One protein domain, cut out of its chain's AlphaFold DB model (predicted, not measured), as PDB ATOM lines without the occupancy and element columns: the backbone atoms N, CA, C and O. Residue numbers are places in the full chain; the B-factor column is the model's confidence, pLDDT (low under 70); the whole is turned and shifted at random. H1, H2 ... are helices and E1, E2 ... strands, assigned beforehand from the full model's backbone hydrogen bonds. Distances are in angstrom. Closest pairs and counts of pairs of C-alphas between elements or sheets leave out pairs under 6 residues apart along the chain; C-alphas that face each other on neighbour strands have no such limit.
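AT A GLANCE: This is residues 133 to 293 of the 293 residues of the protein "Hypothetical protein" of Rotaria sp. Silwood1 (UniProt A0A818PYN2). A strongly twisted sheet of four strands, E1 E2 E11 E3, with the helix H1 slantwise over one face makes one part of the domain, and a smaller sheet of three, E4 E5 E10, grazed by the short helix H3, makes the other. Two short strand pairs, E6 with E9 and E7 with E8, lie on the H1 side, with E8 and E9 close to H1. The 161 printed residues hold three named helices and eleven named strands in the order E1 H1 E2 H2 E3 E4 H3 E5 E6 E7 E8 E9 E10 E11; the class is mixed, with under half of the residues in named elements. The larger sheet is antiparallel and the smaller mixed. The whole is compact, with a radius of gyration of the C-alphas of 16.7 A and spans of 43 by 40 by 34 A.

HOW THE PARTS SIT: E1, residues 133 to 136, is an edge strand, antiparallel to E2, residues 159 to 167, with N 135 and O 165 2.9 A apart. E11, residues 283 to 292, is antiparallel to E2, N 164 and O 288 being 2.8 A apart, and to the other edge strand E3, residues 195 to 203, N 198 and O 289 being 2.9 A apart. E11 bends by 60 degrees at residue 286. H1, residues 142 to 154, is on one face of this sheet, two layers, at a height over the sheet of 8.8 A; its closest C-alpha to E2 is that of Ser 144, 7.1 A from that of Ile 163. H2, residues 180 to 183, only grazes this sheet. E4, residues 208 to 212, H3, residues 216 to 219, and E5, residues 229 to 233, form a strand-helix-strand unit, two parallel neighbour strands with a helix between, its crossover right-handed; N 211 and O 231 are 3.0 A apart. E10, residues 274 to 277, is antiparallel to E5, with N 230 and O 276 2.9 A apart. E6, residues 236 to 238, is antiparallel to E9, residues 257 to 259, N 237 and O 258 being 3.0 A apart. E7, residues 243 to 245, and E8, residues 251 to 253, are a hairpin, with N 244 and O 252 2.9 A apart. The closest C-alphas of H1 and E8, those of Tyr 150 and Pro 253, are 6.9 A apart. In H1 every O i to N i+4 pair is within hydrogen-bond range; H2 and H3 are too short for such a pair.

IN THESE COORDINATES: E1 begins at C-alpha 133 (28.756, 32.521, -36.164). H1 is 18.5 A long, E2 24.1 A, E3 25.5 A and E11 25.7 A; E11 ends at C-alpha 292 (28.638, 21.628, -15.880).

THE WHOLE: The two farthest C-alphas, of Asp 190 and Thr 225, are 47.6 A apart. The printed part has no cut; the links E2 to H2, H2 to E3 and E9 to E10 are long. The mean pLDDT of the printed part is 73.5, and 50 residues are under 70, among them residues 169 to 193 and 260 to 272.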
ATOM      1  N   GLN A 133      29.645  31.602 -36.859       79.19
ATOM      2  CA  GLN A 133      28.756  32.521 -36.164       79.19
ATOM      3  C   GLN A 133      28.152  31.820 -34.952       79.19
ATOM      4  O   GLN A 133      27.649  30.705 -35.081       79.19
ATOM      5  N   PHE A 134      28.190  32.489 -33.801       83.81
ATOM      6  CA  PHE A 134      27.593  32.018 -32.557       83.81
ATOM      7  C   PHE A 134      26.538  33.023 -32.091       83.81
ATOM      8  O   PHE A 134      26.849  34.188 -31.840       83.81
ATOM      9  N   GLU A 135      25.297  32.569 -31.949       82.62
ATOM     10  CA  GLU A 135      24.180  33.358 -31.428       82.62
ATOM     11  C   GLU A 135      23.700  32.733 -30.114       82.62
ATOM     12  O   GLU A 135      23.287  31.575 -30.084       82.62
ATOM     13  N   ALA A 136      23.778  33.474 -29.006       88.19
ATOM     14  CA  ALA A 136      23.284  32.996 -27.717       88.19
ATOM     15  C   ALA A 136      21.749  32.935 -27.743       88.19
ATOM     16  O   ALA A 136      21.086  33.967 -27.840       88.19
ATOM     17  N   MET A 137      21.190  31.728 -27.659       86.69
ATOM     18  CA  MET A 137      19.743  31.514 -27.711       86.69
ATOM     19  C   MET A 137      19.082  31.919 -26.391       86.69
ATOM     20  O   MET A 137      19.675  31.762 -25.315       86.69
ATOM     21  N   ASN A 138      17.833  32.385 -26.446       88.69
ATOM     22  CA  ASN A 138      17.053  32.589 -25.235       88.69
ATOM     23  C   ASN A 138      16.527  31.229 -24.756       88.69
ATOM     24  O   ASN A 138      15.963  30.452 -25.525       88.69
ATOM     25  N   LYS A 139      16.679  30.934 -23.463       87.75
ATOM     26  CA  LYS A 139      16.164  29.705 -22.840       87.75
ATOM     27  C   LYS A 139      14.657  29.511 -23.066       87.75
ATOM     28  O   LYS A 139      14.206  28.372 -23.090       87.75
ATOM     29  N   ASP A 140      13.897  30.599 -23.195       88.38
ATOM     30  CA  ASP A 140      12.436  30.572 -23.333       88.38
ATOM     31  C   ASP A 140      11.986  30.302 -24.788       88.38
ATOM     32  O   ASP A 140      10.799  30.086 -25.035       88.38
ATOM     33  N   ASP A 141      12.921  30.272 -25.749       84.75
ATOM     34  CA  ASP A 141      12.640  29.921 -27.143       84.75
ATOM     35  C   ASP A 141      12.236  28.446 -27.273       84.75
ATOM     36  O   ASP A 141      12.745  27.567 -26.572       84.75
ATOM     37  N   ILE A 142      11.350  28.147 -28.229       83.50
ATOM     38  CA  ILE A 142      10.807  26.794 -28.443       83.50
ATOM     39  C   ILE A 142      11.930  25.781 -28.716       83.50
ATOM     40  O   ILE A 142      11.874  24.646 -28.242       83.50
ATOM     41  N   ASP A 143      12.959  26.187 -29.458       81.44
ATOM     42  CA  ASP A 143      14.068  25.313 -29.846       81.44
ATOM     43  C   ASP A 143      15.022  25.074 -28.671       81.44
ATOM     44  O   ASP A 143      15.364  23.925 -28.394       81.44
ATOM     45  N   SER A 144      15.322  26.111 -27.882       87.50
ATOM     46  CA  SER A 144      16.021  25.973 -26.598       87.50
ATOM     47  C   SER A 144      15.284  25.023 -25.654       87.50
ATOM     48  O   SER A 144      15.895  24.116 -25.100       87.50
ATOM     49  N   GLN A 145      13.962  25.167 -25.507       88.50
ATOM     50  CA  GLN A 145      13.144  24.278 -24.674       88.50
ATOM     51  C   GLN A 145      13.155  22.825 -25.172       88.50
ATOM     52  O   GLN A 145      13.175  21.902 -24.356       88.50
ATOM     53  N   LEU A 146      13.194  22.596 -26.490       83.75
ATOM     54  CA  LEU A 146      13.365  21.248 -27.037       83.75
ATOM     55  C   LEU A 146      14.751  20.670 -26.760       83.75
ATOM     56  O   LEU A 146      14.834  19.508 -26.371       83.75
ATOM     57  N   ILE A 147      15.817  21.451 -26.939       84.56
ATOM     58  CA  ILE A 147      17.193  21.020 -26.664       84.56
ATOM     59  C   ILE A 147      17.353  20.699 -25.175       84.56
ATOM     60  O   ILE A 147      17.854  19.632 -24.830       84.56
ATOM     61  N   LEU A 148      16.857  21.570 -24.290       87.81
ATOM     62  CA  LEU A 148      16.849  21.356 -22.843       87.81
ATOM     63  C   LEU A 148      16.084  20.083 -22.470       87.81
ATOM     64  O   LEU A 148      16.611  19.256 -21.729       87.81
ATOM     65  N   ARG A 149      14.877  19.879 -23.022       83.69
ATOM     66  CA  ARG A 149      14.119  18.634 -22.827       83.69
ATOM     67  C   ARG A 149      14.901  17.422 -23.328       83.69
ATOM     68  O   ARG A 149      14.908  16.403 -22.648       83.69
ATOM     69  N   TYR A 150      15.544  17.529 -24.487       80.50
ATOM     70  CA  TYR A 150      16.250  16.414 -25.102       80.50
ATOM     71  C   TYR A 150      17.509  15.994 -24.326       80.50
ATOM     72  O   TYR A 150      17.780  14.803 -24.146       80.50
ATOM     73  N   ILE A 151      18.256  16.969 -23.805       81.69
ATOM     74  CA  ILE A 151      19.374  16.688 -22.904       81.69
ATOM     75  C   ILE A 151      18.839  16.092 -21.600       81.69
ATOM     76  O   ILE A 151      19.332  15.055 -21.176       81.69
ATOM     77  N   TRP A 152      17.785  16.667 -21.013       82.12
ATOM     78  CA  TRP A 152      17.198  16.194 -19.755       82.12
ATOM     79  C   TRP A 152      16.720  14.734 -19.804       82.12
ATOM     80  O   TRP A 152      16.923  13.993 -18.844       82.12
ATOM     81  N   THR A 153      16.109  14.292 -20.911       75.88
ATOM     82  CA  THR A 153      15.663  12.893 -21.073       75.88
ATOM     83  C   THR A 153      16.815  11.904 -21.234       75.88
ATOM     84  O   THR A 153      16.641  10.724 -20.936       75.88
ATOM     85  N   SER A 154      17.978  12.384 -21.679       69.56
ATOM     86  CA  SER A 154      19.178  11.577 -21.937       69.56
ATOM     87  C   SER A 154      20.177  11.608 -20.768       69.56
ATOM     88  O   SER A 154      20.902  10.642 -20.546       69.56
ATOM     89  N   ALA A 155      20.223  12.715 -20.021       73.44
ATOM     90  CA  ALA A 155      21.122  12.969 -18.900       73.44
ATOM     91  C   ALA A 155      20.529  14.041 -17.954       73.44
ATOM     92  O   ALA A 155      20.781  15.238 -18.087       73.44
ATOM     93  N   SER A 156      19.753  13.604 -16.958       72.44
ATOM     94  CA  SER A 156      19.026  14.472 -16.011       72.44
ATOM     95  C   SER A 156      19.896  15.241 -15.011       72.44
ATOM     96  O   SER A 156      19.396  16.119 -14.313       72.44
ATOM     97  N   ASN A 157      21.176  14.886 -14.889       79.06
ATOM     98  CA  ASN A 157      22.043  15.338 -13.796       79.06
ATOM     99  C   ASN A 157      22.943  16.520 -14.193       79.06
ATOM    100  O   ASN A 157      23.814  16.901 -13.426       79.06
ATOM    101  N   ILE A 158      22.754  17.074 -15.392       82.44
ATOM    102  CA  ILE A 158      23.634  18.076 -15.994       82.44
ATOM    103  C   ILE A 158      23.060  19.482 -15.814       82.44
ATOM    104  O   ILE A 158      21.899  19.732 -16.146       82.44
ATOM    105  N   GLN A 159      23.896  20.431 -15.393       86.88
ATOM    106  CA  GLN A 159      23.521  21.842 -15.346       86.88
ATOM    107  C   GLN A 159      23.898  22.554 -16.653       86.88
ATOM    108  O   GLN A 159      25.064  22.852 -16.901       86.88
ATOM    109  N   ILE A 160      22.903  22.887 -17.478       88.94
ATOM    110  CA  ILE A 160      23.099  23.695 -18.693       88.94
ATOM    111  C   ILE A 160      23.305  25.168 -18.317       88.94
ATOM    112  O   ILE A 160      22.467  25.755 -17.631       88.94
ATOM    113  N   GLU A 161      24.402  25.773 -18.781       90.62
ATOM    114  CA  GLU A 161      24.700  27.199 -18.584       90.62
ATOM    115  C   GLU A 161      24.199  28.054 -19.761       90.62
ATOM    116  O   GLU A 161      23.556  29.077 -19.536       90.62
ATOM    117  N   GLN A 162      24.475  27.650 -21.008       91.56
ATOM    118  CA  GLN A 162      24.086  28.395 -22.215       91.56
ATOM    119  C   GLN A 162      23.976  27.471 -23.437       91.56
ATOM    120  O   GLN A 162      24.732  26.510 -23.577       91.56
ATOM    121  N   ILE A 163      23.057  27.797 -24.348       90.31
ATOM    122  CA  ILE A 163      22.966  27.197 -25.686       90.31
ATOM    123  C   ILE A 163      23.293  28.283 -26.715       90.31
ATOM    124  O   ILE A 163      22.705  29.367 -26.680       90.31
ATOM    125  N   PHE A 164      24.219  28.008 -27.625       88.38
ATOM    126  CA  PHE A 164      24.519  28.872 -28.762       88.38
ATOM    127  C   PHE A 164      24.059  28.191 -30.045       88.38
ATOM    128  O   PHE A 164      24.413  27.038 -30.280       88.38
ATOM    129  N   LYS A 165      23.329  28.902 -30.902       84.31
ATOM    130  CA  LYS A 165      23.133  28.505 -32.296       84.31
ATOM    131  C   LYS A 165      24.432  28.755 -33.055       84.31
ATOM    132  O   LYS A 165      25.035  29.818 -32.914       84.31
ATOM    133  N   ILE A 166      24.862  27.760 -33.823       82.88
ATOM    134  CA  ILE A 166      26.075  27.773 -34.641       82.88
ATOM    135  C   ILE A 166      25.673  27.819 -36.117       82.88
ATOM    136  O   ILE A 166      24.795  27.066 -36.542       82.88
ATOM    137  N   ALA A 167      26.359  28.642 -36.911       74.50
ATOM    138  CA  ALA A 167      26.322  28.561 -38.371       74.50
ATOM    139  C   ALA A 167      27.700  28.873 -38.977       74.50
ATOM    140  O   ALA A 167      28.279  29.930 -38.698       74.50
ATOM    141  N   ARG A 168      28.240  27.996 -39.835       71.88
ATOM    142  CA  ARG A 168      29.363  28.374 -40.711       71.88
ATOM    143  C   ARG A 168      28.830  29.140 -41.931       71.88
ATOM    144  O   ARG A 168      27.665  28.985 -42.304       71.88
ATOM    145  N   PRO A 169      29.653  29.971 -42.591       61.34
ATOM    146  CA  PRO A 169      29.286  30.548 -43.877       61.34
ATOM    147  C   PRO A 169      28.931  29.447 -44.886       61.34
ATOM    148  O   PRO A 169      29.761  28.585 -45.170       61.34
ATOM    149  N   ASN A 170      27.730  29.542 -45.466       58.16
ATOM    150  CA  ASN A 170      27.106  28.584 -46.393       58.16
ATOM    151  C   ASN A 170      26.498  27.303 -45.774       58.16
ATOM    152  O   ASN A 170      26.039  26.455 -46.535       58.16
ATOM    153  N   ASP A 171      26.418  27.173 -44.444       55.53
ATOM    154  CA  ASP A 171      25.615  26.109 -43.819       55.53
ATOM    155  C   ASP A 171      24.116  26.451 -43.925       55.53
ATOM    156  O   ASP A 171      23.628  27.363 -43.252       55.53
ATOM    157  N   ASP A 172      23.357  25.701 -44.728       48.03
ATOM    158  CA  ASP A 172      21.891  25.742 -44.672       48.03
ATOM    159  C   ASP A 172      21.402  25.097 -43.354       48.03
ATOM    160  O   ASP A 172      21.858  24.022 -42.974       48.03
ATOM    161  N   GLU A 173      20.447  25.726 -42.654       40.31
ATOM    162  CA  GLU A 173      20.159  25.493 -41.219       40.31
ATOM    163  C   GLU A 173      19.998  24.028 -40.771       40.31
ATOM    164  O   GLU A 173      19.032  23.349 -41.148       40.31
ATOM    165  N   ARG A 174      20.975  23.607 -39.948       41.31
ATOM    166  CA  ARG A 174      21.246  22.301 -39.309       41.31
ATOM    167  C   ARG A 174      20.239  21.805 -38.217       41.31
ATOM    168  O   ARG A 174      19.114  22.252 -38.272       41.31
ATOM    169  N   ASP A 175      20.607  20.866 -37.301       39.44
ATOM    170  CA  ASP A 175      19.986  20.294 -36.027       39.44
ATOM    171  C   ASP A 175      20.323  18.762 -35.827       39.44
ATOM    172  O   ASP A 175      19.925  17.992 -36.692       39.44
ATOM    173  N   ALA A 176      20.896  18.258 -34.711       43.16
ATOM    174  CA  ALA A 176      20.626  16.920 -34.071       43.16
ATOM    175  C   ALA A 176      21.673  16.540 -32.986       43.16
ATOM    176  O   ALA A 176      22.693  17.196 -32.836       43.16
ATOM    177  N   PHE A 177      21.396  15.509 -32.181       44.75
ATOM    178  CA  PHE A 177      22.219  14.918 -31.099       44.75
ATOM    179  C   PHE A 177      21.571  13.512 -30.812       44.75
ATOM    180  O   PHE A 177      20.491  13.264 -31.346       44.75
ATOM    181  N   ALA A 178      22.110  12.507 -30.098       43.72
ATOM    182  CA  ALA A 178      23.137  12.484 -29.056       43.72
ATOM    183  C   ALA A 178      24.006  11.214 -28.978       43.72
ATOM    184  O   ALA A 178      23.520  10.111 -29.209       43.72
ATOM    185  N   LYS A 179      25.251  11.413 -28.507       50.91
ATOM    186  CA  LYS A 179      26.156  10.433 -27.847       50.91
ATOM    187  C   LYS A 179      27.425  11.116 -27.290       50.91
ATOM    188  O   LYS A 179      28.045  10.630 -26.347       50.91
ATOM    189  N   SER A 180      27.755  12.293 -27.827       52.69
ATOM    190  CA  SER A 180      28.982  13.079 -27.622       52.69
ATOM    191  C   SER A 180      29.376  13.386 -26.168       52.69
ATOM    192  O   SER A 180      30.545  13.651 -25.912       52.69
ATOM    193  N   LEU A 181      28.447  13.325 -25.207       46.12
ATOM    194  CA  LEU A 181      28.681  13.686 -23.801       46.12
ATOM    195  C   LEU A 181      29.861  12.934 -23.153       46.12
ATOM    196  O   LEU A 181      30.573  13.506 -22.326       46.12
ATOM    197  N   ALA A 182      30.070  11.666 -23.520       52.00
ATOM    198  CA  ALA A 182      31.160  10.840 -22.990       52.00
ATOM    199  C   ALA A 182      32.558  11.327 -23.427       52.00
ATOM    200  O   ALA A 182      33.539  11.046 -22.743       52.00
ATOM    201  N   TYR A 183      32.637  12.090 -24.520       52.81
ATOM    202  CA  TYR A 183      33.874  12.647 -25.074       52.81
ATOM    203  C   TYR A 183      34.170  14.067 -24.560       52.81
ATOM    204  O   TYR A 183      35.270  14.566 -24.747       52.81
ATOM    205  N   CYS A 184      33.225  14.712 -23.864       51.12
ATOM    206  CA  CYS A 184      33.361  16.068 -23.310       51.12
ATOM    207  C   CYS A 184      34.229  16.139 -22.031       51.12
ATOM    208  O   CYS A 184      33.920  16.908 -21.123       51.12
ATOM    209  N   SER A 185      35.249  15.293 -21.912       56.09
ATOM    210  CA  SER A 185      36.163  15.260 -20.765       56.09
ATOM    211  C   SER A 185      37.258  16.305 -20.955       56.09
ATOM    212  O   SER A 185      37.960  16.252 -21.964       56.09
ATOM    213  N   GLY A 186      37.429  17.234 -20.015       45.56
ATOM    214  CA  GLY A 186      38.603  18.094 -20.013       45.56
ATOM    215  C   GLY A 186      39.842  17.387 -19.465       45.56
ATOM    216  O   GLY A 186      39.801  16.258 -18.965       45.56
ATOM    217  N   VAL A 187      40.987  18.056 -19.603       41.56
ATOM    218  CA  VAL A 187      42.291  17.535 -19.174       41.56
ATOM    219  C   VAL A 187      42.505  17.878 -17.698       41.56
ATOM    220  O   VAL A 187      43.309  18.741 -17.349       41.56
ATOM    221  N   GLY A 188      41.765  17.188 -16.832       43.06
ATOM    222  CA  GLY A 188      41.851  17.328 -15.381       43.06
ATOM    223  C   GLY A 188      41.243  16.127 -14.663       43.06
ATOM    224  O   GLY A 188      40.076  15.799 -14.857       43.06
ATOM    225  N   GLN A 189      42.033  15.462 -13.821       39.94
ATOM    226  CA  GLN A 189      41.474  14.664 -12.730       39.94
ATOM    227  C   GLN A 189      41.171  15.633 -11.573       39.94
ATOM    228  O   GLN A 189      42.019  16.468 -11.265       39.94
ATOM    229  N   ASP A 190      39.993  15.485 -10.955       44.53
ATOM    230  CA  ASP A 190      39.572  16.080  -9.667       44.53
ATOM    231  C   ASP A 190      38.816  17.440  -9.627       44.53
ATOM    232  O   ASP A 190      38.732  18.019  -8.545       44.53
ATOM    233  N   ASP A 191      38.168  17.921 -10.704       48.25
ATOM    234  CA  ASP A 191      37.256  19.095 -10.629       48.25
ATOM    235  C   ASP A 191      35.782  18.780 -10.999       48.25
ATOM    236  O   ASP A 191      35.383  18.812 -12.164       48.25
ATOM    237  N   ASP A 192      34.936  18.599  -9.973       54.53
ATOM    238  CA  ASP A 192      33.456  18.521 -10.042       54.53
ATOM    239  C   ASP A 192      32.779  19.867 -10.449       54.53
ATOM    240  O   ASP A 192      31.575  20.040 -10.277       54.53
ATOM    241  N   ASP A 193      33.527  20.857 -10.962       61.50
ATOM    242  CA  ASP A 193      32.991  22.144 -11.461       61.50
ATOM    243  C   ASP A 193      33.479  22.499 -12.884       61.50
ATOM    244  O   ASP A 193      33.408  23.656 -13.318       61.50
ATOM    245  N   GLU A 194      33.998  21.515 -13.631       71.25
ATOM    246  CA  GLU A 194      34.506  21.742 -14.984       71.25
ATOM    247  C   GLU A 194      33.391  22.166 -15.961       71.25
ATOM    248  O   GLU A 194      32.315  21.566 -16.053       71.25
ATOM    249  N   ARG A 195      33.669  23.224 -16.736       81.00
ATOM    250  CA  ARG A 195      32.810  23.665 -17.840       81.00
ATOM    251  C   ARG A 195      33.087  22.847 -19.087       81.00
ATOM    252  O   ARG A 195      34.093  23.049 -19.764       81.00
ATOM    253  N   CYS A 196      32.130  22.005 -19.435       82.06
ATOM    254  CA  CYS A 196      32.158  21.192 -20.632       82.06
ATOM    255  C   CYS A 196      31.400  21.866 -21.787       82.06
ATOM    256  O   CYS A 196      30.440  22.622 -21.595       82.06
ATOM    257  N   PHE A 197      31.804  21.531 -23.013       84.69
ATOM    258  CA  PHE A 197      31.148  21.957 -24.248       84.69
ATOM    259  C   PHE A 197      30.775  20.746 -25.097       84.69
ATOM    260  O   PHE A 197      31.495  19.748 -25.125       84.69
ATOM    261  N   MET A 198      29.646  20.829 -25.797       83.88
ATOM    262  CA  MET A 198      29.098  19.723 -26.576       83.88
ATOM    263  C   MET A 198      28.411  20.231 -27.837       83.88
ATOM    264  O   MET A 198      27.574  21.132 -27.780       83.88
ATOM    265  N   LEU A 199      28.769  19.641 -28.976       84.38
ATOM    266  CA  LEU A 199      28.182  19.965 -30.271       84.38
ATOM    267  C   LEU A 199      26.923  19.136 -30.527       84.38
ATOM    268  O   LEU A 199      26.916  17.917 -30.337       84.38
ATOM    269  N   LEU A 200      25.883  19.818 -31.002       79.19
ATOM    270  CA  LEU A 200      24.697  19.225 -31.604       79.19
ATOM    271  C   LEU A 200      24.773  19.508 -33.117       79.19
ATOM    272  O   LEU A 200      24.781  20.670 -33.537       79.19
ATOM    273  N   CYS A 201      24.854  18.457 -33.929       80.88
ATOM    274  CA  CYS A 201      25.057  18.494 -35.378       80.88
ATOM    275  C   CYS A 201      23.909  17.768 -36.091       80.88
ATOM    276  O   CYS A 201      23.546  16.676 -35.654       80.88
ATOM    277  N   LYS A 202      23.385  18.284 -37.219       78.50
ATOM    278  CA  LYS A 202      22.562  17.420 -38.097       78.50
ATOM    279  C   LYS A 202      23.466  16.409 -38.764       78.50
ATOM    280  O   LYS A 202      24.591  16.743 -39.130       78.50
ATOM    281  N   VAL A 203      22.936  15.207 -38.927       82.44
ATOM    282  CA  VAL A 203      23.583  14.109 -39.636       82.44
ATOM    283  C   VAL A 203      22.593  13.584 -40.673       82.44
ATOM    284  O   VAL A 203      21.492  13.153 -40.322       82.44
ATOM    285  N   ALA A 204      22.959  13.659 -41.950       86.25
ATOM    286  CA  ALA A 204      22.199  13.093 -43.056       86.25
ATOM    287  C   ALA A 204      22.525  11.599 -43.185       86.25
ATOM    288  O   ALA A 204      23.557  11.217 -43.733       86.25
ATOM    289  N   LEU A 205      21.666  10.751 -42.615       85.94
ATOM    290  CA  LEU A 205      21.873   9.297 -42.577       85.94
ATOM    291  C   LEU A 205      21.460   8.590 -43.881       85.94
ATOM    292  O   LEU A 205      22.021   7.546 -44.209       85.94
ATOM    293  N   ASP A 206      20.503   9.159 -44.618       86.75
ATOM    294  CA  ASP A 206      19.957   8.643 -45.880       86.75
ATOM    295  C   ASP A 206      19.664   7.130 -45.846       86.75
ATOM    296  O   ASP A 206      18.855   6.688 -45.026       86.75
ATOM    297  N   ASN A 207      20.267   6.326 -46.731       91.25
ATOM    298  CA  ASN A 207      20.144   4.871 -46.676       91.25
ATOM    299  C   ASN A 207      21.198   4.284 -45.723       91.25
ATOM    300  O   ASN A 207      22.359   4.104 -46.101       91.25
ATOM    301  N   SER A 208      20.792   3.983 -44.492       91.50
ATOM    302  CA  SER A 208      21.661   3.402 -43.464       91.50
ATOM    303  C   SER A 208      21.746   1.878 -43.548       91.50
ATOM    304  O   SER A 208      20.725   1.205 -43.697       91.50
ATOM    305  N   GLN A 209      22.939   1.316 -43.347       91.81
ATOM    306  CA  GLN A 209      23.064  -0.079 -42.925       91.81
ATOM    307  C   GLN A 209      22.914  -0.158 -41.401       91.81
ATOM    308  O   GLN A 209      23.611   0.544 -40.673       91.81
ATOM    309  N   GLU A 210      22.029  -1.023 -40.908       88.94
ATOM    310  CA  GLU A 210      21.896  -1.325 -39.478       88.94
ATOM    311  C   GLU A 210      22.672  -2.604 -39.119       88.94
ATOM    312  O   GLU A 210      22.506  -3.639 -39.772       88.94
ATOM    313  N   VAL A 211      23.514  -2.538 -38.083       85.69
ATOM    314  CA  VAL A 211      24.383  -3.635 -37.608       85.69
ATOM    315  C   VAL A 211      24.367  -3.656 -36.071       85.69
ATOM    316  O   VAL A 211      24.332  -2.595 -35.461       85.69
ATOM    317  N   ASP A 212      24.360  -4.825 -35.419       82.75
ATOM    318  CA  ASP A 212      24.534  -4.912 -33.951       82.75
ATOM    319  C   ASP A 212      25.982  -4.543 -33.595       82.75
ATOM    320  O   ASP A 212      26.910  -5.003 -34.257       82.75
ATOM    321  N   TYR A 213      26.195  -3.742 -32.549       73.62
ATOM    322  CA  TYR A 213      27.524  -3.305 -32.102       73.62
ATOM    323  C   TYR A 213      28.510  -4.469 -31.848       73.62
ATOM    324  O   TYR A 213      29.723  -4.282 -31.889       73.62
ATOM    325  N   ASN A 214      28.006  -5.679 -31.588       74.00
ATOM    326  CA  ASN A 214      28.806  -6.877 -31.326       74.00
ATOM    327  C   ASN A 214      28.927  -7.820 -32.546       74.00
ATOM    328  O   ASN A 214      29.492  -8.905 -32.407       74.00
ATOM    329  N   ASP A 215      28.375  -7.460 -33.711       79.19
ATOM    330  CA  ASP A 215      28.505  -8.226 -34.959       79.19
ATOM    331  C   ASP A 215      29.876  -7.955 -35.605       79.19
ATOM    332  O   ASP A 215      30.323  -6.810 -35.706       79.19
ATOM    333  N   GLU A 216      30.550  -9.007 -36.080       77.81
ATOM    334  CA  GLU A 216      31.850  -8.904 -36.759       77.81
ATOM    335  C   GLU A 216      31.785  -7.970 -37.983       77.81
ATOM    336  O   GLU A 216      32.759  -7.268 -38.272       77.81
ATOM    337  N   LYS A 217      30.606  -7.872 -38.619       78.94
ATOM    338  CA  LYS A 217      30.302  -6.956 -39.731       78.94
ATOM    339  C   LYS A 217      30.515  -5.480 -39.428       78.94
ATOM    340  O   LYS A 217      30.668  -4.708 -40.368       78.94
ATOM    341  N   LEU A 218      30.543  -5.067 -38.159       77.50
ATOM    342  CA  LEU A 218      30.849  -3.680 -37.800       77.50
ATOM    343  C   LEU A 218      32.258  -3.264 -38.270       77.50
ATOM    344  O   LEU A 218      32.505  -2.086 -38.510       77.50
ATOM    345  N   ASN A 219      33.166  -4.233 -38.434       77.69
ATOM    346  CA  ASN A 219      34.533  -4.020 -38.912       77.69
ATOM    347  C   ASN A 219      34.692  -4.257 -40.429       77.69
ATOM    348  O   ASN A 219      35.802  -4.145 -40.950       77.69
ATOM    349  N   GLU A 220      33.621  -4.621 -41.143       83.44
ATOM    350  CA  GLU A 220      33.654  -4.801 -42.596       83.44
ATOM    351  C   GLU A 220      33.458  -3.450 -43.320       83.44
ATOM    352  O   GLU A 220      32.698  -2.601 -42.850       83.44
ATOM    353  N   PRO A 221      34.110  -3.213 -44.476       84.81
ATOM    354  CA  PRO A 221      33.901  -1.986 -45.243       84.81
ATOM    355  C   PRO A 221      32.451  -1.848 -45.726       84.81
ATOM    356  O   PRO A 221      31.929  -2.739 -46.399       84.81
ATOM    357  N   LEU A 222      31.828  -0.699 -45.448       87.19
ATOM    358  CA  LEU A 222      30.492  -0.369 -45.946       87.19
ATOM    359  C   LEU A 222      30.491  -0.263 -47.482       87.19
ATOM    360  O   LEU A 222      31.335   0.423 -48.064       87.19
ATOM    361  N   ASP A 223      29.507  -0.878 -48.148       89.75
ATOM    362  CA  ASP A 223      29.277  -0.644 -49.578       89.75
ATOM    363  C   ASP A 223      28.645   0.740 -49.788       89.75
ATOM    364  O   ASP A 223      27.420   0.900 -49.808       89.75
ATOM    365  N   LEU A 224      29.510   1.741 -49.970       88.12
ATOM    366  CA  LEU A 224      29.132   3.138 -50.192       88.12
ATOM    367  C   LEU A 224      28.328   3.371 -51.487       88.12
ATOM    368  O   LEU A 224      27.772   4.454 -51.675       88.12
ATOM    369  N   THR A 225      28.231   2.379 -52.385       89.12
ATOM    370  CA  THR A 225      27.352   2.462 -53.566       89.12
ATOM    371  C   THR A 225      25.887   2.174 -53.234       89.12
ATOM    372  O   THR A 225      25.000   2.567 -53.993       89.12
ATOM    373  N   ILE A 226      25.633   1.522 -52.095       90.56
ATOM    374  CA  ILE A 226      24.300   1.163 -51.603       90.56
ATOM    375  C   ILE A 226      23.928   2.019 -50.390       90.56
ATOM    376  O   ILE A 226      22.826   2.563 -50.352       90.56
ATOM    377  N   TYR A 227      24.831   2.157 -49.420       91.94
ATOM    378  CA  TYR A 227      24.571   2.783 -48.123       91.94
ATOM    379  C   TYR A 227      25.388   4.063 -47.933       91.94
ATOM    380  O   TYR A 227      26.544   4.134 -48.332       91.94
ATOM    381  N   GLN A 228      24.795   5.078 -47.308       91.38
ATOM    382  CA  GLN A 228      25.445   6.373 -47.051       91.38
ATOM    383  C   GLN A 228      25.796   6.568 -45.569       91.38
ATOM    384  O   GLN A 228      26.540   7.482 -45.219       91.38
ATOM    385  N   SER A 229      25.294   5.708 -44.684       92.00
ATOM    386  CA  SER A 229      25.662   5.690 -43.269       92.00
ATOM    387  C   SER A 229      25.599   4.282 -42.683       92.00
ATOM    388  O   SER A 229      25.025   3.359 -43.269       92.00
ATOM    389  N   LEU A 230      26.180   4.136 -41.498       89.94
ATOM    390  CA  LEU A 230      26.143   2.943 -40.667       89.94
ATOM    391  C   LEU A 230      25.518   3.315 -39.317       89.94
ATOM    392  O   LEU A 230      25.909   4.300 -38.690       89.94
ATOM    393  N   ILE A 231      24.544   2.526 -38.872       86.75
ATOM    394  CA  ILE A 231      23.961   2.613 -37.536       86.75
ATOM    395  C   ILE A 231      24.398   1.365 -36.773       86.75
ATOM    396  O   ILE A 231      23.925   0.260 -37.056       86.75
ATOM    397  N   ALA A 232      25.294   1.547 -35.804       84.75
ATOM    398  CA  ALA A 232      25.651   0.492 -34.867       84.75
ATOM    399  C   ALA A 232      24.597   0.479 -33.754       84.75
ATOM    400  O   ALA A 232      24.579   1.359 -32.892       84.75
ATOM    401  N   ASN A 233      23.677  -0.476 -33.808       78.81
ATOM    402  CA  ASN A 233      22.623  -0.668 -32.822       78.81
ATOM    403  C   ASN A 233      23.190  -1.298 -31.542       78.81
ATOM    404  O   ASN A 233      23.902  -2.299 -31.605       78.81
ATOM    405  N   ASP A 234      22.828  -0.757 -30.379       72.62
ATOM    406  CA  ASP A 234      23.174  -1.329 -29.072       72.62
ATOM    407  C   ASP A 234      21.918  -1.446 -28.178       72.62
ATOM    408  O   ASP A 234      20.771  -1.396 -28.635       72.62
ATOM    409  N   ARG A 235      22.121  -1.662 -26.879       68.25
ATOM    410  CA  ARG A 235      21.099  -2.071 -25.914       68.25
ATOM    411  C   ARG A 235      19.997  -1.047 -25.674       68.25
ATOM    412  O   ARG A 235      18.897  -1.472 -25.317       68.25
ATOM    413  N   GLN A 236      20.253   0.252 -25.829       66.69
ATOM    414  CA  GLN A 236      19.260   1.295 -25.566       66.69
ATOM    415  C   GLN A 236      19.097   2.250 -26.748       66.69
ATOM    416  O   GLN A 236      20.059   2.862 -27.218       66.69
ATOM    417  N   ILE A 237      17.843   2.431 -27.159       70.19
ATOM    418  CA  ILE A 237      17.426   3.448 -28.125       70.19
ATOM    419  C   ILE A 237      16.449   4.414 -27.452       70.19
ATOM    420  O   ILE A 237      15.685   3.996 -26.580       70.19
ATOM    421  N   PRO A 238      16.414   5.695 -27.847       69.50
ATOM    422  CA  PRO A 238      15.305   6.564 -27.478       69.50
ATOM    423  C   PRO A 238      13.992   6.038 -28.068       69.50
ATOM    424  O   PRO A 238      13.996   5.530 -29.190       69.50
ATOM    425  N   ASP A 239      12.874   6.179 -27.350       70.25
ATOM    426  CA  ASP A 239      11.584   5.652 -27.813       70.25
ATOM    427  C   ASP A 239      11.175   6.224 -29.196       70.25
ATOM    428  O   ASP A 239      10.903   7.429 -29.326       70.25
ATOM    429  N   PRO A 240      11.064   5.378 -30.243       72.31
ATOM    430  CA  PRO A 240      10.624   5.818 -31.561       72.31
ATOM    431  C   PRO A 240       9.215   6.426 -31.567       72.31
ATOM    432  O   PRO A 240       8.939   7.278 -32.409       72.31
ATOM    433  N   GLN A 241       8.331   6.029 -30.641       72.06
ATOM    434  CA  GLN A 241       6.948   6.530 -30.567       72.06
ATOM    435  C   GLN A 241       6.869   7.982 -30.084       72.06
ATOM    436  O   GLN A 241       5.937   8.701 -30.442       72.06
ATOM    437  N   HIS A 242       7.867   8.424 -29.318       72.00
ATOM    438  CA  HIS A 242       7.960   9.769 -28.747       72.00
ATOM    439  C   HIS A 242       9.053  10.622 -29.421       72.00
ATOM    440  O   HIS A 242       9.443  11.690 -28.940       72.00
ATOM    441  N   THR A 243       9.519  10.177 -30.592       77.62
ATOM    442  CA  THR A 243      10.379  10.956 -31.483       77.62
ATOM    443  C   THR A 243       9.544  11.941 -32.293       77.62
ATOM    444  O   THR A 243       8.743  11.538 -33.138       77.62
ATOM    445  N   ILE A 244       9.748  13.245 -32.088       76.88
ATOM    446  CA  ILE A 244       9.098  14.252 -32.931       76.88
ATOM    447  C   ILE A 244       9.852  14.397 -34.253       76.88
ATOM    448  O   ILE A 244      11.079  14.306 -34.295       76.88
ATOM    449  N   THR A 245       9.116  14.670 -35.330       77.12
ATOM    450  CA  THR A 245       9.708  15.059 -36.616       77.12
ATOM    451  C   THR A 245       9.488  16.553 -36.836       77.12
ATOM    452  O   THR A 245       8.349  17.020 -36.864       77.12
ATOM    453  N   ARG A 246      10.580  17.308 -36.942       69.88
ATOM    454  CA  ARG A 246      10.618  18.747 -37.244       69.88
ATOM    455  C   ARG A 246      10.655  18.982 -38.765       69.88
ATOM    456  O   ARG A 246      10.678  18.039 -39.559       69.88
ATOM    457  N   ASN A 247      10.636  20.255 -39.172       58.97
ATOM    458  CA  ASN A 247      10.749  20.667 -40.575       58.97
ATOM    459  C   ASN A 247      11.934  19.967 -41.259       58.97
ATOM    460  O   ASN A 247      12.990  19.823 -40.655       58.97
ATOM    461  N   TYR A 248      11.761  19.561 -42.521       58.03
ATOM    462  CA  TYR A 248      12.783  18.861 -43.316       58.03
ATOM    463  C   TYR A 248      13.203  17.469 -42.785       58.03
ATOM    464  O   TYR A 248      14.315  17.022 -43.043       58.03
ATOM    465  N   GLY A 249      12.313  16.754 -42.080       63.12
ATOM    466  CA  GLY A 249      12.493  15.323 -41.758       63.12
ATOM    467  C   GLY A 249      13.338  15.026 -40.515       63.12
ATOM    468  O   GLY A 249      13.700  13.880 -40.259       63.12
ATOM    469  N   VAL A 250      13.642  16.053 -39.728       68.75
ATOM    470  CA  VAL A 250      14.568  16.000 -38.592       68.75
ATOM    471  C   VAL A 250      13.936  15.279 -37.410       68.75
ATOM    472  O   VAL A 250      12.907  15.723 -36.902       68.75
ATOM    473  N   ARG A 251      14.559  14.203 -36.933       72.62
ATOM    474  CA  ARG A 251      14.045  13.386 -35.826       72.62
ATOM    475  C   ARG A 251      14.701  13.789 -34.503       72.62
ATOM    476  O   ARG A 251      15.895  13.581 -34.328       72.62
ATOM    477  N   LEU A 252      13.916  14.338 -33.572       73.62
ATOM    478  CA  LEU A 252      14.350  14.657 -32.206       73.62
ATOM    479  C   LEU A 252      13.669  13.697 -31.214       73.62
ATOM    480  O   LEU A 252      12.442  13.753 -31.069       73.62
ATOM    481  N   PRO A 253      14.416  12.808 -30.538       72.75
ATOM    482  CA  PRO A 253      13.833  11.839 -29.620       72.75
ATOM    483  C   PRO A 253      13.627  12.422 -28.213       72.75
ATOM    484  O   PRO A 253      14.553  12.469 -27.417       72.75
ATOM    485  N   LEU A 254      12.414  12.874 -27.882       70.19
ATOM    486  CA  LEU A 254      12.144  13.690 -26.682       70.19
ATOM    487  C   LEU A 254      11.693  12.905 -25.436       70.19
ATOM    488  O   LEU A 254      10.939  13.445 -24.610       70.19
ATOM    489  N   ASP A 255      12.106  11.644 -25.315       68.44
ATOM    490  CA  ASP A 255      11.684  10.741 -24.241       68.44
ATOM    491  C   ASP A 255      12.793   9.759 -23.827       68.44
ATOM    492  O   ASP A 255      13.905   9.792 -24.357       68.44
ATOM    493  N   GLN A 256      12.500   8.939 -22.822       66.75
ATOM    494  CA  GLN A 256      13.468   8.119 -22.105       66.75
ATOM    495  C   GLN A 256      14.096   6.988 -22.931       66.75
ATOM    496  O   GLN A 256      13.550   6.484 -23.916       66.75
ATOM    497  N   LEU A 257      15.254   6.561 -22.421       69.69
ATOM    498  CA  LEU A 257      15.956   5.322 -22.744       69.69
ATOM    499  C   LEU A 257      15.036   4.089 -22.730       69.69
ATOM    500  O   LEU A 257      14.699   3.635 -21.636       69.69
ATOM    501  N   ILE A 258      14.675   3.501 -23.876       71.25
ATOM    502  CA  ILE A 258      14.062   2.166 -23.907       71.25
ATOM    503  C   ILE A 258      15.102   1.107 -24.268       71.25
ATOM    504  O   ILE A 258      15.918   1.274 -25.171       71.25
ATOM    505  N   ASN A 259      15.059  -0.022 -23.560       70.81
ATOM    506  CA  ASN A 259      15.896  -1.165 -23.900       70.81
ATOM    507  C   ASN A 259      15.344  -1.851 -25.154       70.81
ATOM    508  O   ASN A 259      14.169  -2.239 -25.190       70.81
ATOM    509  N   CYS A 260      16.205  -2.073 -26.142       61.47
ATOM    510  CA  CYS A 260      15.929  -2.981 -27.244       61.47
ATOM    511  C   CYS A 260      15.642  -4.381 -26.684       61.47
ATOM    512  O   CYS A 260      16.389  -4.915 -25.860       61.47
ATOM    513  N   LYS A 261      14.528  -4.985 -27.110       52.94
ATOM    514  CA  LYS A 261      14.223  -6.373 -26.744       52.94
ATOM    515  C   LYS A 261      15.221  -7.290 -27.463       52.94
ATOM    516  O   LYS A 261      15.505  -7.070 -28.633       52.94
ATOM    517  N   ASP A 262      15.696  -8.313 -26.752       52.06
ATOM    518  CA  ASP A 262      16.594  -9.386 -27.220       52.06
ATOM    519  C   ASP A 262      18.119  -9.126 -27.259       52.06
ATOM    520  O   ASP A 262      18.839  -9.810 -27.988       52.06
ATOM    521  N   SER A 263      18.667  -8.278 -26.376       49.75
ATOM    522  CA  SER A 263      20.121  -8.262 -26.115       49.75
ATOM    523  C   SER A 263      20.597  -9.570 -25.443       49.75
ATOM    524  O   SER A 263      20.605  -9.695 -24.216       49.75
ATOM    525  N   LYS A 264      20.992 -10.568 -26.243       49.50
ATOM    526  CA  LYS A 264      21.482 -11.887 -25.778       49.50
ATOM    527  C   LYS A 264      22.945 -11.899 -25.310       49.50
ATOM    528  O   LYS A 264      23.423 -12.945 -24.872       49.50
ATOM    529  N   HIS A 265      23.649 -10.773 -25.407       48.59
ATOM    530  CA  HIS A 265      25.100 -10.688 -25.234       48.59
ATOM    531  C   HIS A 265      25.507  -9.830 -24.025       48.59
ATOM    532  O   HIS A 265      24.716  -9.054 -23.488       48.59
ATOM    533  N   GLY A 266      26.725 -10.075 -23.532       48.16
ATOM    534  CA  GLY A 266      27.199  -9.632 -22.219       48.16
ATOM    535  C   GLY A 266      27.498  -8.134 -22.086       48.16
ATOM    536  O   GLY A 266      27.338  -7.343 -23.006       48.16
ATOM    537  N   TYR A 267      27.978  -7.751 -20.902       49.84
ATOM    538  CA  TYR A 267      28.097  -6.367 -20.421       49.84
ATOM    539  C   TYR A 267      29.068  -5.430 -21.184       49.84
ATOM    540  O   TYR A 267      29.270  -4.309 -20.729       49.84
ATOM    541  N   HIS A 268      29.653  -5.841 -22.314       46.62
ATOM    542  CA  HIS A 268      30.818  -5.185 -22.932       46.62
ATOM    543  C   HIS A 268      30.529  -4.221 -24.100       46.62
ATOM    544  O   HIS A 268      31.459  -3.559 -24.552       46.62
ATOM    545  N   GLY A 269      29.281  -4.106 -24.569       47.69
ATOM    546  CA  GLY A 269      28.895  -3.103 -25.574       47.69
ATOM    547  C   GLY A 269      28.818  -1.677 -25.015       47.69
ATOM    548  O   GLY A 269      28.903  -1.456 -23.802       47.69
ATOM    549  N   CYS A 270      28.554  -0.709 -25.888       50.16
ATOM    550  CA  CYS A 270      28.093   0.617 -25.492       50.16
ATOM    551  C   CYS A 270      26.714   0.544 -24.792       50.16
ATOM    552  O   CYS A 270      26.113  -0.519 -24.624       50.16
ATOM    553  N   ALA A 271      26.208   1.682 -24.307       59.78
ATOM    554  CA  ALA A 271      24.812   1.780 -23.855       59.78
ATOM    555  C   ALA A 271      23.866   2.203 -24.993       59.78
ATOM    556  O   ALA A 271      22.690   1.849 -24.978       59.78
ATOM    557  N   TYR A 272      24.387   2.941 -25.978       68.38
ATOM    558  CA  TYR A 272      23.614   3.692 -26.967       68.38
ATOM    559  C   TYR A 272      24.137   3.473 -28.382       68.38
ATOM    560  O   TYR A 272      25.357   3.377 -28.574       68.38
ATOM    561  N   ASN A 273      23.215   3.511 -29.344       75.25
ATOM    562  CA  ASN A 273      23.509   3.461 -30.772       75.25
ATOM    563  C   ASN A 273      24.598   4.452 -31.209       75.25
ATOM    564  O   ASN A 273      24.681   5.571 -30.694       75.25
ATOM    565  N   GLU A 274      25.376   4.065 -32.216       79.31
ATOM    566  CA  GLU A 274      26.282   4.958 -32.945       79.31
ATOM    567  C   GLU A 274      25.731   5.254 -34.329       79.31
ATOM    568  O   GLU A 274      25.168   4.382 -34.988       79.31
ATOM    569  N   TYR A 275      25.910   6.499 -34.757       84.56
ATOM    570  CA  TYR A 275      25.516   6.994 -36.067       84.56
ATOM    571  C   TYR A 275      26.788   7.443 -36.774       84.56
ATOM    572  O   TYR A 275      27.409   8.424 -36.367       84.56
ATOM    573  N   ILE A 276      27.196   6.688 -37.790       87.81
ATOM    574  CA  ILE A 276      28.484   6.828 -38.465       87.81
ATOM    575  C   ILE A 276      28.214   7.226 -39.916       87.81
ATOM    576  O   ILE A 276      27.475   6.550 -40.633       87.81
ATOM    577  N   VAL A 277      28.816   8.331 -40.347       88.94
ATOM    578  CA  VAL A 277      28.792   8.827 -41.730       88.94
ATOM    579  C   VAL A 277      30.218   8.933 -42.256       88.94
ATOM    580  O   VAL A 277      31.157   9.064 -41.471       88.94
ATOM    581  N   PHE A 278      30.373   8.847 -43.577       87.19
ATOM    582  CA  PHE A 278      31.681   8.731 -44.233       87.19
ATOM    583  C   PHE A 278      32.035   9.953 -45.095       87.19
ATOM    584  O   PHE A 278      33.185  10.086 -45.507       87.19
ATOM    585  N   ASP A 279      31.077  10.848 -45.343       84.44
ATOM    586  CA  ASP A 279      31.295  12.155 -45.962       84.44
ATOM    587  C   ASP A 279      31.003  13.273 -44.946       84.44
ATOM    588  O   ASP A 279      29.929  13.331 -44.342       84.44
ATOM    589  N   GLU A 280      31.958  14.192 -44.777       80.44
ATOM    590  CA  GLU A 280      31.813  15.386 -43.938       80.44
ATOM    591  C   GLU A 280      30.616  16.251 -44.359       80.44
ATOM    592  O   GLU A 280      30.010  16.904 -43.510       80.44
ATOM    593  N   SER A 281      30.226  16.226 -45.643       81.00
ATOM    594  CA  SER A 281      29.068  16.973 -46.154       81.00
ATOM    595  C   SER A 281      27.731  16.514 -45.553       81.00
ATOM    596  O   SER A 281      26.766  17.282 -45.529       81.00
ATOM    597  N   GLN A 282      27.681  15.296 -44.999       82.50
ATOM    598  CA  GLN A 282      26.524  14.770 -44.274       82.50
ATOM    599  C   GLN A 282      26.373  15.391 -42.876       82.50
ATOM    600  O   GLN A 282      25.326  15.204 -42.252       82.50
ATOM    601  N   ILE A 283      27.384  16.108 -42.366       82.19
ATOM    602  CA  ILE A 283      27.391  16.701 -41.026       82.19
ATOM    603  C   ILE A 283      27.280  18.224 -41.121       82.19
ATOM    604  O   ILE A 283      28.062  18.890 -41.792       82.19
ATOM    605  N   THR A 284      26.359  18.812 -40.362       79.06
ATOM    606  CA  THR A 284      26.293  20.273 -40.199       79.06
ATOM    607  C   THR A 284      26.223  20.628 -38.722       79.06
ATOM    608  O   THR A 284      25.304  20.194 -38.021       79.06
ATOM    609  N   LEU A 285      27.170  21.434 -38.239       79.88
ATOM    610  CA  LEU A 285      27.140  21.953 -36.869       79.88
ATOM    611  C   LEU A 285      25.892  22.824 -36.680       79.88
ATOM    612  O   LEU A 285      25.521  23.561 -37.592       79.88
ATOM    613  N   HIS A 286      25.233  22.755 -35.519       78.44
ATOM    614  CA  HIS A 286      24.034  23.571 -35.310       78.44
ATOM    615  C   HIS A 286      23.858  24.188 -33.928       78.44
ATOM    616  O   HIS A 286      23.438  25.340 -33.848       78.44
ATOM    617  N   TYR A 287      24.224  23.491 -32.854       84.88
ATOM    618  CA  TYR A 287      24.240  24.091 -31.521       84.88
ATOM    619  C   TYR A 287      25.520  23.758 -30.759       84.88
ATOM    620  O   TYR A 287      26.037  22.647 -30.859       84.88
ATOM    621  N   LEU A 288      26.001  24.714 -29.963       88.62
ATOM    622  CA  LEU A 288      26.988  24.494 -28.911       88.62
ATOM    623  C   LEU A 288      26.256  24.564 -27.576       88.62
ATOM    624  O   LEU A 288      25.651  25.585 -27.249       88.62
ATOM    625  N   VAL A 289      26.326  23.494 -26.798       88.88
ATOM    626  CA  VAL A 289      25.788  23.444 -25.441       88.88
ATOM    627  C   VAL A 289      26.946  23.568 -24.465       88.88
ATOM    628  O   VAL A 289      27.862  22.748 -24.486       88.88
ATOM    629  N   GLN A 290      26.890  24.587 -23.614       90.44
ATOM    630  CA  GLN A 290      27.794  24.787 -22.489       90.44
ATOM    631  C   GLN A 290      27.115  24.289 -21.211       90.44
ATOM    632  O   GLN A 290      25.974  24.670 -20.923       90.44
ATOM    633  N   PHE A 291      27.803  23.447 -20.446       87.38
ATOM    634  CA  PHE A 291      27.249  22.807 -19.254       87.38
ATOM    635  C   PHE A 291      28.311  22.510 -18.191       87.38
ATOM    636  O   PHE A 291      29.507  22.541 -18.465       87.38
ATOM    637  N   ARG A 292      27.849  22.198 -16.979       84.19
ATOM    638  CA  ARG A 292      28.638  21.628 -15.880       84.19
ATOM    639  C   ARG A 292      28.146  20.211 -15.582       84.19
ATOM    640  O   ARG A 292      26.952  19.931 -15.770       84.19
ATOM    641  N   ARG A 293      29.073  19.334 -15.201       71.69
ATOM    642  CA  ARG A 293      28.788  17.962 -14.750       71.69
ATOM    643  C   ARG A 293      28.378  17.925 -13.276       71.69
ATOM    644  O   ARG A 293      28.515  18.974 -12.615       71.69
TER     645      ARG A 293